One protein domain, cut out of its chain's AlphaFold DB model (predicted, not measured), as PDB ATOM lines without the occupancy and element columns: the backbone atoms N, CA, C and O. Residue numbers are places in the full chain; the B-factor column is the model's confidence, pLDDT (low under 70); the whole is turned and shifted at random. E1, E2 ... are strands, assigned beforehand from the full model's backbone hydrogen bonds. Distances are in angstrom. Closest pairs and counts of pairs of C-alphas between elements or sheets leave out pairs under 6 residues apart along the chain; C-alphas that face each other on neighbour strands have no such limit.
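What this domain is: This is residues 6 to 89 of the 282 residues of the protein "Phage baseplate assembly protein" of Caballeronia pedi (UniProt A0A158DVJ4). Five strands form a small closed barrel, and one long link without named elements, residues 36 to 71, runs past its side. The loops of this link, round Asn 43 and round Ala 65, make the two ends of the domain's longest axis, while the hairpin of E4 and E5 has the two strands farthest from the middle. The printed part has 84 residues, with five named strands, E1 to E5 in that order, and no named helix; the class is all strand, although under half of the residues, 36 of 84, are in named elements. Round the ring run E1, E2, E3, E5, E4 and back to E1, mixed in direction. The whole is compact, with a radius of gyration of the C-alphas of 12.7 A and spans of 39 by 27 by 22 A.

Where its parts are: E1, residues 6 to 13, begins at C-alpha 6 at (145.145, 164.142, 107.172), measures 18.9 A and bends by 71 degrees at residue 10. E2, residues 18 to 23, measures 15.2 A, and E3, residues 29 to 35, measures 15.8 A and ends at C-alpha 35 at (146.442, 161.677, 120.441). E4, residues 72 to 78, measures 19.0 A. E5, residues 81 to 88, measures 20.6 A and ends at C-alpha 88 at (138.113, 159.040, 110.236).

How they stand to each other: E1, E2 and E3 form a meander, each strand the antiparallel neighbour of the one before. In the hairpin of E1 and E2, N 8 and O 22 are 2.8 A apart, within hydrogen-bond range. In the hairpin of E2 and E3, N 21 and O 30 are 2.8 A apart. The pairing of E3 is staggered: residues 29 to 34 pair with E2 and residues 34 to 35 with E5. E3 and E5 are parallel, with N 84 and O 34 at 2.9 A. E5 and E4 form an antiparallel hairpin, with N 76 and O 83 at 2.8 A. E4 and E1 are antiparallel and close the barrel, with N 73 and O 7 at 2.8 A. E1 to E4 make a Greek key, a meander of three strands followed by a fourth that is the antiparallel neighbour of the first. E3 and E4 are apart, though they follow each other in the chain.

The domain as a whole: The two C-alphas farthest apart, those of Asn 43 and Ala 65, are 39.0 A apart. The printed part has no cut. The link from E3 to E4, 36 residues, is long, and the other three are tight. The mean pLDDT of the printed part is 93.8, and no printed residue is under 70.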
ATOM      1  N   TRP A   6     145.391 165.582 107.085       95.75
ATOM      2  CA  TRP A   6     145.145 164.142 107.172       95.75
ATOM      3  C   TRP A   6     146.466 163.378 107.151       95.75
ATOM      4  O   TRP A   6     147.282 163.583 106.251       95.75
ATOM      5  N   GLY A   7     146.651 162.473 108.109       95.75
ATOM      6  CA  GLY A   7     147.768 161.533 108.158       95.75
ATOM      7  C   GLY A   7     147.281 160.089 108.104       95.75
ATOM      8  O   GLY A   7     146.194 159.774 108.592       95.75
ATOM      9  N   ARG A   8     148.081 159.202 107.513       96.12
ATOM     10  CA  ARG A   8     147.945 157.754 107.700       96.12
ATOM     11  C   ARG A   8     148.785 157.335 108.896       96.12
ATOM     12  O   ARG A   8     149.936 157.753 108.994       96.12
ATOM     13  N   VAL A   9     148.224 156.515 109.776       96.94
ATOM     14  CA  VAL A   9     148.963 155.967 110.918       96.94
ATOM     15  C   VAL A   9     149.906 154.870 110.434       96.94
ATOM     16  O   VAL A   9     149.472 153.920 109.788       96.94
ATOM     17  N   ALA A  10     151.188 155.025 110.752       96.69
ATOM     18  CA  ALA A  10     152.268 154.088 110.462       96.69
ATOM     19  C   ALA A  10     152.517 153.116 111.626       96.69
ATOM     20  O   ALA A  10     152.815 151.945 111.408       96.69
ATOM     21  N   ALA A  11     152.398 153.598 112.865       96.44
ATOM     22  CA  ALA A  11     152.569 152.811 114.084       96.44
ATOM     23  C   ALA A  11     151.844 153.467 115.270       96.44
ATOM     24  O   ALA A  11     151.495 154.646 115.214       96.44
ATOM     25  N   VAL A  12     151.632 152.690 116.334       96.19
ATOM     26  CA  VAL A  12     151.001 153.118 117.592       96.19
ATOM     27  C   VAL A  12     151.964 152.848 118.744       96.19
ATOM     28  O   VAL A  12     152.539 151.760 118.788       96.19
ATOM     29  N   HIS A  13     152.072 153.795 119.678       96.12
ATOM     30  CA  HIS A  13     152.932 153.730 120.867       96.12
ATOM     31  C   HIS A  13     152.072 153.838 122.138       96.12
ATOM     32  O   HIS A  13     151.631 154.929 122.513       96.12
ATOM     33  N   PRO A  14     151.726 152.706 122.779       93.69
ATOM     34  CA  PRO A  14     150.871 152.703 123.966       93.69
ATOM     35  C   PRO A  14     151.494 153.374 125.195       93.69
ATOM     36  O   PRO A  14     150.758 153.819 126.073       93.69
ATOM     37  N   GLU A  15     152.824 153.433 125.278       93.94
ATOM     38  CA  GLU A  15     153.577 153.974 126.412       93.94
ATOM     39  C   GLU A  15     153.335 155.467 126.663       93.94
ATOM     40  O   GLU A  15     153.478 155.923 127.797       93.94
ATOM     41  N   ASP A  16     152.946 156.217 125.632       92.56
ATOM     42  CA  ASP A  16     152.705 157.655 125.708       92.56
ATOM     43  C   ASP A  16     151.433 158.100 124.969       92.56
ATOM     44  O   ASP A  16     151.207 159.296 124.817       92.56
ATOM     45  N   TYR A  17     150.580 157.160 124.544       96.06
ATOM     46  CA  TYR A  17     149.337 157.427 123.809       96.06
ATOM     47  C   TYR A  17     149.558 158.267 122.534       96.06
ATOM     48  O   TYR A  17     148.851 159.246 122.259       96.06
ATOM     49  N   SER A  18     150.555 157.872 121.738       97.25
ATOM     50  CA  SER A  18     150.942 158.555 120.504       97.25
ATOM     51  C   SER A  18     150.942 157.640 119.276       97.25
ATOM     52  O   SER A  18     150.809 156.413 119.359       97.25
ATOM     53  N   VAL A  19     151.048 158.255 118.097       98.06
ATOM     54  CA  VAL A  19     151.120 157.562 116.810       98.06
ATOM     55  C   VAL A  19     152.197 158.143 115.906       98.06
ATOM     56  O   VAL A  19     152.457 159.345 115.901       98.06
ATOM     57  N   ASP A  20     152.769 157.284 115.073       97.81
ATOM     58  CA  ASP A  20     153.582 157.708 113.939       97.81
ATOM     59  C   ASP A  20     152.681 157.952 112.730       97.81
ATOM     60  O   ASP A  20     151.793 157.145 112.444       97.81
ATOM     61  N   LEU A  21     152.915 159.034 111.991       97.44
ATOM     62  CA  LEU A  21     152.083 159.441 110.860       97.44
ATOM     63  C   LEU A  21     152.900 159.652 109.589       97.44
ATOM     64  O   LEU A  21     153.996 160.204 109.632       97.44
ATOM     65  N   VAL A  22     152.305 159.307 108.449       96.81
ATOM     66  CA  VAL A  22     152.696 159.819 107.130       96.81
ATOM     67  C   VAL A  22     151.599 160.755 106.641       96.81
ATOM     68  O   VAL A  22     150.450 160.341 106.451       96.81
ATOM     69  N   MET A  23     151.928 162.027 106.452       96.19
ATOM     70  CA  MET A  23     150.978 163.052 106.033       96.19
ATOM     71  C   MET A  23     150.565 162.846 104.573       96.19
ATOM     72  O   MET A  23     151.395 162.659 103.688       96.19
ATOM     73  N   THR A  24     149.260 162.864 104.312       93.12
ATOM     74  CA  THR A  24     148.695 162.500 102.997       93.12
ATOM     75  C   THR A  24     148.850 163.581 101.929       93.12
ATOM     76  O   THR A  24     148.699 163.291 100.747       93.12
ATOM     77  N   ASP A  25     149.137 164.817 102.331       93.31
ATOM     78  CA  ASP A  25     149.279 165.974 101.448       93.31
ATOM     79  C   ASP A  25     150.699 166.131 100.887       93.31
ATOM     80  O   ASP A  25     150.858 166.573  99.752       93.31
ATOM     81  N   ASN A  26     151.727 165.777 101.663       93.19
ATOM     82  CA  ASN A  26     153.127 166.003 101.291       93.19
ATOM     83  C   ASN A  26     154.091 164.848 101.629       93.19
ATOM     84  O   ASN A  26     155.284 164.972 101.359       93.19
ATOM     85  N   GLY A  27     153.615 163.747 102.220       93.56
ATOM     86  CA  GLY A  27     154.442 162.594 102.595       93.56
ATOM     87  C   GLY A  27     155.334 162.804 103.823       93.56
ATOM     88  O   GLY A  27     156.174 161.953 104.113       93.56
ATOM     89  N   GLU A  28     155.178 163.915 104.544       95.38
ATOM     90  CA  GLU A  28     155.930 164.204 105.768       95.38
ATOM     91  C   GLU A  28     155.717 163.108 106.818       95.38
ATOM     92  O   GLU A  28     154.590 162.675 107.058       95.38
ATOM     93  N   GLN A  29     156.804 162.669 107.450       97.00
ATOM     94  CA  GLN A  29     156.775 161.660 108.505       97.00
ATOM     95  C   GLN A  29     156.841 162.346 109.865       97.00
ATOM     96  O   GLN A  29     157.798 163.065 110.150       97.00
ATOM     97  N   LEU A  30     155.838 162.112 110.704       96.69
ATOM     98  CA  LEU A  30     155.745 162.684 112.043       96.69
ATOM     99  C   LEU A  30     155.738 161.549 113.073       96.69
ATOM    100  O   LEU A  30     154.723 160.862 113.190       96.69
ATOM    101  N   PRO A  31     156.845 161.309 113.791       96.88
ATOM    102  CA  PRO A  31     156.883 160.300 114.838       96.88
ATOM    103  C   PRO A  31     156.279 160.816 116.152       96.88
ATOM    104  O   PRO A  31     156.386 162.005 116.455       96.88
ATOM    105  N   GLY A  32     155.698 159.917 116.950       96.75
ATOM    106  CA  GLY A  32     155.301 160.198 118.339       96.75
ATOM    107  C   GLY A  32     154.268 161.320 118.505       96.75
ATOM    108  O   GLY A  32     154.310 162.084 119.471       96.75
ATOM    109  N   VAL A  33     153.348 161.472 117.551       97.69
ATOM    110  CA  VAL A  33     152.309 162.507 117.596       97.69
ATOM    111  C   VAL A  33     151.244 162.114 118.616       97.69
ATOM    112  O   VAL A  33     150.557 161.106 118.453       97.69
ATOM    113  N   GLN A  34     151.096 162.927 119.660       96.69
ATOM    114  CA  GLN A  34     150.134 162.712 120.743       96.69
ATOM    115  C   GLN A  34     148.685 162.707 120.235       96.69
ATOM    116  O   GLN A  34     148.314 163.506 119.366       96.69
ATOM    117  N   VAL A  35     147.857 161.829 120.805       97.19
ATOM    118  CA  VAL A  35     146.442 161.677 120.441       97.19
ATOM    119  C   VAL A  35     145.541 162.230 121.544       97.19
ATOM    120  O   VAL A  35     145.637 161.832 122.701       97.19
ATOM    121  N   LEU A  36     144.617 163.127 121.197       94.75
ATOM    122  CA  LEU A  36     143.573 163.551 122.130       94.75
ATOM    123  C   LEU A  36     142.577 162.414 122.369       94.75
ATOM    124  O   LEU A  36     142.119 161.756 121.437       94.75
ATOM    125  N   THR A  37     142.199 162.225 123.630       93.44
ATOM    126  CA  THR A  37     141.163 161.276 124.052       93.44
ATOM    127  C   THR A  37     139.994 162.026 124.700       93.44
ATOM    128  O   THR A  37     140.221 163.076 125.307       93.44
ATOM    129  N   PRO A  38     138.742 161.530 124.605       91.69
ATOM    130  CA  PRO A  38     137.579 162.190 125.205       91.69
ATOM    131  C   PRO A  38     137.690 162.411 126.719       91.69
ATOM    132  O   PRO A  38     137.089 163.339 127.256       91.69
ATOM    133  N   SER A  39     138.448 161.559 127.414       94.19
ATOM    134  CA  SER A  39     138.685 161.666 128.853       94.19
ATOM    135  C   SER A  39     139.987 160.970 129.239       94.19
ATOM    136  O   SER A  39     140.185 159.810 128.871       94.19
ATOM    137  N   ALA A  40     140.831 161.643 130.020       94.75
ATOM    138  CA  ALA A  40     142.019 161.060 130.634       94.75
ATOM    139  C   ALA A  40     142.372 161.768 131.946       94.75
ATOM    140  O   ALA A  40     142.212 162.980 132.087       94.75
ATOM    141  N   SER A  41     142.883 160.993 132.892       94.81
ATOM    142  CA  SER A  41     143.519 161.432 134.126       94.81
ATOM    143  C   SER A  41     144.582 160.405 134.531       94.81
ATOM    144  O   SER A  41     144.789 159.404 133.847       94.81
ATOM    145  N   THR A  42     145.239 160.616 135.669       94.94
ATOM    146  CA  THR A  42     146.230 159.677 136.210       94.94
ATOM    147  C   THR A  42     145.677 158.267 136.461       94.94
ATOM    148  O   THR A  42     146.447 157.313 136.441       94.94
ATOM    149  N   ASN A  43     144.373 158.106 136.716       94.62
ATOM    150  CA  ASN A  43     143.790 156.819 137.121       94.62
ATOM    151  C   ASN A  43     142.435 156.487 136.469       94.62
ATOM    152  O   ASN A  43     141.800 155.508 136.857       94.62
ATOM    153  N   CYS A  44     141.979 157.275 135.495       93.38
ATOM    154  CA  CYS A  44     140.785 156.973 134.708       93.38
ATOM    155  C   CYS A  44     140.891 157.559 133.297       93.38
ATOM    156  O   CYS A  44     141.641 158.505 133.063       93.38
ATOM    157  N   GLY A  45     140.128 157.023 132.351       93.62
ATOM    158  CA  GLY A  45     140.078 157.551 130.994       93.62
ATOM    159  C   GLY A  45     139.649 156.513 129.971       93.62
ATOM    160  O   GLY A  45     139.233 155.408 130.320       93.62
ATOM    161  N   HIS A  46     139.773 156.883 128.700       90.94
ATOM    162  CA  HIS A  46     139.547 155.998 127.567       90.94
ATOM    163  C   HIS A  46     140.851 155.819 126.790       90.94
ATOM    164  O   HIS A  46     141.419 156.799 126.306       90.94
ATOM    165  N   ALA A  47     141.314 154.574 126.678       91.00
ATOM    166  CA  ALA A  47     142.540 154.230 125.970       91.00
ATOM    167  C   ALA A  47     142.233 153.226 124.854       91.00
ATOM    168  O   ALA A  47     142.197 152.017 125.079       91.00
ATOM    169  N   ALA A  48     141.990 153.740 123.651       89.44
ATOM    170  CA  ALA A  48     141.731 152.918 122.478       89.44
ATOM    171  C   ALA A  48     142.307 153.598 121.236       89.44
ATOM    172  O   ALA A  48     141.725 154.540 120.698       89.44
ATOM    173  N   LEU A  49     143.460 153.108 120.775       93.38
ATOM    174  CA  LEU A  49     144.073 153.567 119.536       93.38
ATOM    175  C   LEU A  49     143.873 152.521 118.433       93.38
ATOM    176  O   LEU A  49     144.266 151.362 118.609       93.38
ATOM    177  N   PRO A  50     143.279 152.893 117.285       91.38
ATOM    178  CA  PRO A  50     143.220 152.004 116.137       91.38
ATOM    179  C   PRO A  50     144.638 151.783 115.596       91.38
ATOM    180  O   PRO A  50     145.282 152.714 115.121       91.38
ATOM    181  N   HIS A  51     145.130 150.544 115.663       91.25
ATOM    182  CA  HIS A  51     146.446 150.189 115.129       91.25
ATOM    183  C   HIS A  51     146.359 149.719 113.670       91.25
ATOM    184  O   HIS A  51     145.458 148.930 113.361       91.25
ATOM    185  N   PRO A  52     147.264 150.174 112.782       93.69
ATOM    186  CA  PRO A  52     147.294 149.764 111.382       93.69
ATOM    187  C   PRO A  52     147.856 148.346 111.221       93.69
ATOM    188  O   PRO A  52     148.522 147.814 112.115       93.69
ATOM    189  N   SER A  53     147.615 147.739 110.062       92.81
ATOM    190  CA  SER A  53     148.342 146.535 109.646       92.81
ATOM    191  C   SER A  53     149.749 146.886 109.159       92.81
ATOM    192  O   SER A  53     149.991 147.979 108.648       92.81
ATOM    193  N   THR A  54     150.684 145.941 109.277       91.12
ATOM    194  CA  THR A  54     152.048 146.114 108.759       91.12
ATOM    195  C   THR A  54     152.028 146.276 107.233       91.12
ATOM    196  O   THR A  54     151.391 145.466 106.553       91.12
ATOM    197  N   PRO A  55     152.734 147.271 106.668       91.88
ATOM    198  CA  PRO A  55     152.822 147.431 105.220       91.88
ATOM    199  C   PRO A  55     153.539 146.254 104.542       91.88
ATOM    200  O   PRO A  55     154.468 145.694 105.130       91.88
ATOM    201  N   PRO A  56     153.197 145.910 103.283       90.94
ATOM    202  CA  PRO A  56     153.841 144.810 102.555       90.94
ATOM    203  C   PRO A  56     155.361 144.950 102.402       90.94
ATOM    204  O   PRO A  56     156.070 143.951 102.339       90.94
ATOM    205  N   SER A  57     155.873 146.182 102.358       92.00
ATOM    206  CA  SER A  57     157.311 146.463 102.285       92.00
ATOM    207  C   SER A  57     158.059 146.180 103.594       92.00
ATOM    208  O   SER A  57     159.286 146.231 103.618       92.00
ATOM    209  N   GLY A  58     157.345 145.934 104.698       91.75
ATOM    210  CA  GLY A  58     157.900 145.813 106.049       91.75
ATOM    211  C   GLY A  58     158.367 147.142 106.656       91.75
ATOM    212  O   GLY A  58     158.633 147.215 107.854       91.75
ATOM    213  N   ASN A  59     158.434 148.212 105.862       94.12
ATOM    214  CA  ASN A  59     158.762 149.549 106.329       94.12
ATOM    215  C   ASN A  59     157.478 150.288 106.720       94.12
ATOM    216  O   ASN A  59     156.684 150.646 105.854       94.12
ATOM    217  N   LYS A  60     157.307 150.586 108.015       93.25
ATOM    218  CA  LYS A  60     156.126 151.303 108.533       93.25
ATOM    219  C   LYS A  60     155.859 152.650 107.850       93.25
ATOM    220  O   LYS A  60     154.720 153.096 107.814       93.25
ATOM    221  N   TRP A  61     156.894 153.294 107.312       95.25
ATOM    222  CA  TRP A  61     156.776 154.592 106.650       95.25
ATOM    223  C   TRP A  61     156.364 154.499 105.180       95.25
ATOM    224  O   TRP A  61     155.924 155.491 104.602       95.25
ATOM    225  N   ASP A  62     156.498 153.326 104.563       93.56
ATOM    226  CA  ASP A  62     156.058 153.100 103.190       93.56
ATOM    227  C   ASP A  62     154.603 152.629 103.182       93.56
ATOM    228  O   ASP A  62     154.278 151.445 103.107       93.56
ATOM    229  N   LEU A  63     153.718 153.618 103.267       89.81
ATOM    230  CA  LEU A  63     152.273 153.445 103.208       89.81
ATOM    231  C   LEU A  63     151.745 153.656 101.785       89.81
ATOM    232  O   LEU A  63     150.620 154.101 101.608       89.81
ATOM    233  N   THR A  64     152.524 153.401 100.736       86.19
ATOM    234  CA  THR A  64     152.035 153.597  99.357       86.19
ATOM    235  C   THR A  64     151.043 152.512  98.930       86.19
ATOM    236  O   THR A  64     150.114 152.781  98.169       86.19
ATOM    237  N   ALA A  65     151.190 151.303  99.475       86.44
ATOM    238  CA  ALA A  65     150.280 150.188  99.256       86.44
ATOM    239  C   ALA A  65     149.086 150.201 100.231       86.44
ATOM    240  O   ALA A  65     149.140 150.760 101.335       86.44
ATOM    241  N   LYS A  66     147.992 149.550  99.818       82.19
ATOM    242  CA  LYS A  66     146.864 149.231 100.700       82.19
ATOM    243  C   LYS A  66     147.298 148.167 101.707       82.19
ATOM    244  O   LYS A  66     148.000 147.225 101.340       82.19
ATOM    245  N   THR A  67     146.847 148.302 102.947       88.19
ATOM    246  CA  THR A  67     147.006 147.266 103.972       88.19
ATOM    247  C   THR A  67     145.649 146.648 104.317       88.19
ATOM    248  O   THR A  67     144.601 147.179 103.941       88.19
ATOM    249  N   ASP A  68     145.644 145.537 105.059       86.75
ATOM    250  CA  ASP A  68     144.396 144.940 105.567       86.75
ATOM    251  C   ASP A  68     143.648 145.870 106.532       86.75
ATOM    252  O   ASP A  68     142.454 145.700 106.770       86.75
ATOM    253  N   ARG A  69     144.350 146.852 107.112       91.44
ATOM    254  CA  ARG A  69     143.766 147.843 108.003       91.44
ATOM    255  C   ARG A  69     144.517 149.157 107.924       91.44
ATOM    256  O   ARG A  69     145.543 149.351 108.576       91.44
ATOM    257  N   ASP A  70     143.922 150.083 107.190       92.62
ATOM    258  CA  ASP A  70     144.372 151.462 107.136       92.62
ATOM    259  C   ASP A  70     143.672 152.305 108.203       92.62
ATOM    260  O   ASP A  70     142.469 152.186 108.438       92.62
ATOM    261  N   VAL A  71     144.436 153.192 108.836       95.31
ATOM    262  CA  VAL A  71     143.950 154.099 109.876       95.31
ATOM    263  C   VAL A  71     144.284 155.529 109.468       95.31
ATOM    264  O   VAL A  71     145.433 155.843 109.148       95.31
ATOM    265  N   LEU A  72     143.272 156.397 109.466       95.62
ATOM    266  CA  LEU A  72     143.382 157.793 109.045       95.62
ATOM    267  C   LEU A  72     143.140 158.724 110.232       95.62
ATOM    268  O   LEU A  72     142.085 158.667 110.862       95.62
ATOM    269  N   ALA A  73     144.095 159.609 110.492       97.31
ATOM    270  CA  ALA A  73     144.079 160.553 111.601       97.31
ATOM    271  C   ALA A  73     143.888 161.995 111.108       97.31
ATOM    272  O   ALA A  73     144.506 162.414 110.123       97.31
ATOM    273  N   ALA A  74     143.050 162.754 111.812       97.06
ATOM    274  CA  ALA A  74     142.945 164.203 111.692       97.06
ATOM    275  C   ALA A  74     144.017 164.849 112.575       97.06
ATOM    276  O   ALA A  74     144.033 164.630 113.787       97.06
ATOM    277  N   VAL A  75     144.895 165.652 111.983       97.50
ATOM    278  CA  VAL A  75     146.059 166.241 112.650       97.50
ATOM    279  C   VAL A  75     145.912 167.752 112.680       97.50
ATOM    280  O   VAL A  75     145.851 168.395 111.630       97.50
ATOM    281  N   ALA A  76     145.860 168.326 113.876       95.94
ATOM    282  CA  ALA A  76     145.871 169.766 114.089       95.94
ATOM    283  C   ALA A  76     147.260 170.234 114.536       95.94
ATOM    284  O   ALA A  76     147.995 169.505 115.204       95.94
ATOM    285  N   SER A  77     147.601 171.475 114.199       93.25
ATOM    286  CA  SER A  77     148.778 172.147 114.750       93.25
ATOM    287  C   SER A  77     148.389 172.939 115.998       93.25
ATOM    288  O   SER A  77     147.560 173.844 115.926       93.25
ATOM    289  N   PHE A  78     149.020 172.634 117.129       88.88
ATOM    290  CA  PHE A  78     148.959 173.398 118.373       88.88
ATOM    291  C   PHE A  78     150.312 174.075 118.603       88.88
ATOM    292  O   PHE A  78     151.234 173.505 119.188       88.88
ATOM    293  N   GLY A  79     150.455 175.300 118.090       87.69
ATOM    294  CA  GLY A  79     151.754 175.973 118.042       87.69
ATOM    295  C   GLY A  79     152.747 175.164 117.190       87.69
ATOM    296  O   GLY A  79     152.429 174.877 116.036       87.69
ATOM    297  N   PRO A  80     153.926 174.786 117.721       88.69
ATOM    298  CA  PRO A  80     154.891 173.957 116.997       88.69
ATOM    299  C   PRO A  80     154.551 172.457 117.014       88.69
ATOM    300  O   PRO A  80     155.222 171.684 116.336       88.69
ATOM    301  N   TYR A  81     153.552 172.027 117.793       91.69
ATOM    302  CA  TYR A  81     153.247 170.612 117.994       91.69
ATOM    303  C   TYR A  81     152.143 170.134 117.056       91.69
ATOM    304  O   TYR A  81     151.122 170.801 116.881       91.69
ATOM    305  N   ALA A  82     152.331 168.949 116.482       95.25
ATOM    306  CA  ALA A  82     151.249 168.205 115.857       95.25
ATOM    307  C   ALA A  82     150.480 167.435 116.934       95.25
ATOM    308  O   ALA A  82     151.081 166.885 117.857       95.25
ATOM    309  N   VAL A  83     149.158 167.391 116.806       96.31
ATOM    310  CA  VAL A  83     148.272 166.640 117.700       96.31
ATOM    311  C   VAL A  83     147.203 165.953 116.862       96.31
ATOM    312  O   VAL A  83     146.569 166.589 116.016       96.31
ATOM    313  N   VAL A  84     146.973 164.662 117.098       97.56
ATOM    314  CA  VAL A  84     145.828 163.957 116.517       97.56
ATOM    315  C   VAL A  84     144.579 164.316 117.310       97.56
ATOM    316  O   VAL A  84     144.504 164.073 118.510       97.56
ATOM    317  N   ILE A  85     143.583 164.880 116.631       95.81
ATOM    318  CA  ILE A  85     142.321 165.307 117.254       95.81
ATOM    319  C   ILE A  85     141.168 164.322 117.015       95.81
ATOM    320  O   ILE A  85     140.059 164.540 117.493       95.81
ATOM    321  N   GLY A  86     141.415 163.257 116.252       95.50
ATOM    322  CA  GLY A  86     140.440 162.213 115.971       95.50
ATOM    323  C   GLY A  86     140.843 161.339 114.791       95.50
ATOM    324  O   GLY A  86     141.837 161.594 114.107       95.50
ATOM    325  N   PHE A  87     140.030 160.321 114.532       95.81
ATOM    326  CA  PHE A  87     140.197 159.394 113.418       95.81
ATOM    327  C   PHE A  87     138.989 159.472 112.492       95.81
ATOM    328  O   PHE A  87     137.879 159.770 112.930       95.81
ATOM    329  N   ARG A  88     139.200 159.193 111.207       94.06
ATOM    330  CA  ARG A  88     138.113 159.040 110.236       94.06
ATOM    331  C   ARG A  88     138.125 157.642 109.645       94.06
ATOM    332  O   ARG A  88     139.188 157.032 109.513       94.06
ATOM    333  N   PHE A  89     136.958 157.175 109.220       93.88
ATOM    334  CA  PHE A  89     136.877 155.934 108.468       93.88
ATOM    335  C   PHE A  89     137.592 156.065 107.109       93.88
ATOM    336  O   PHE A  89     137.509 157.120 106.466       93.88
TER     337      PHE A  89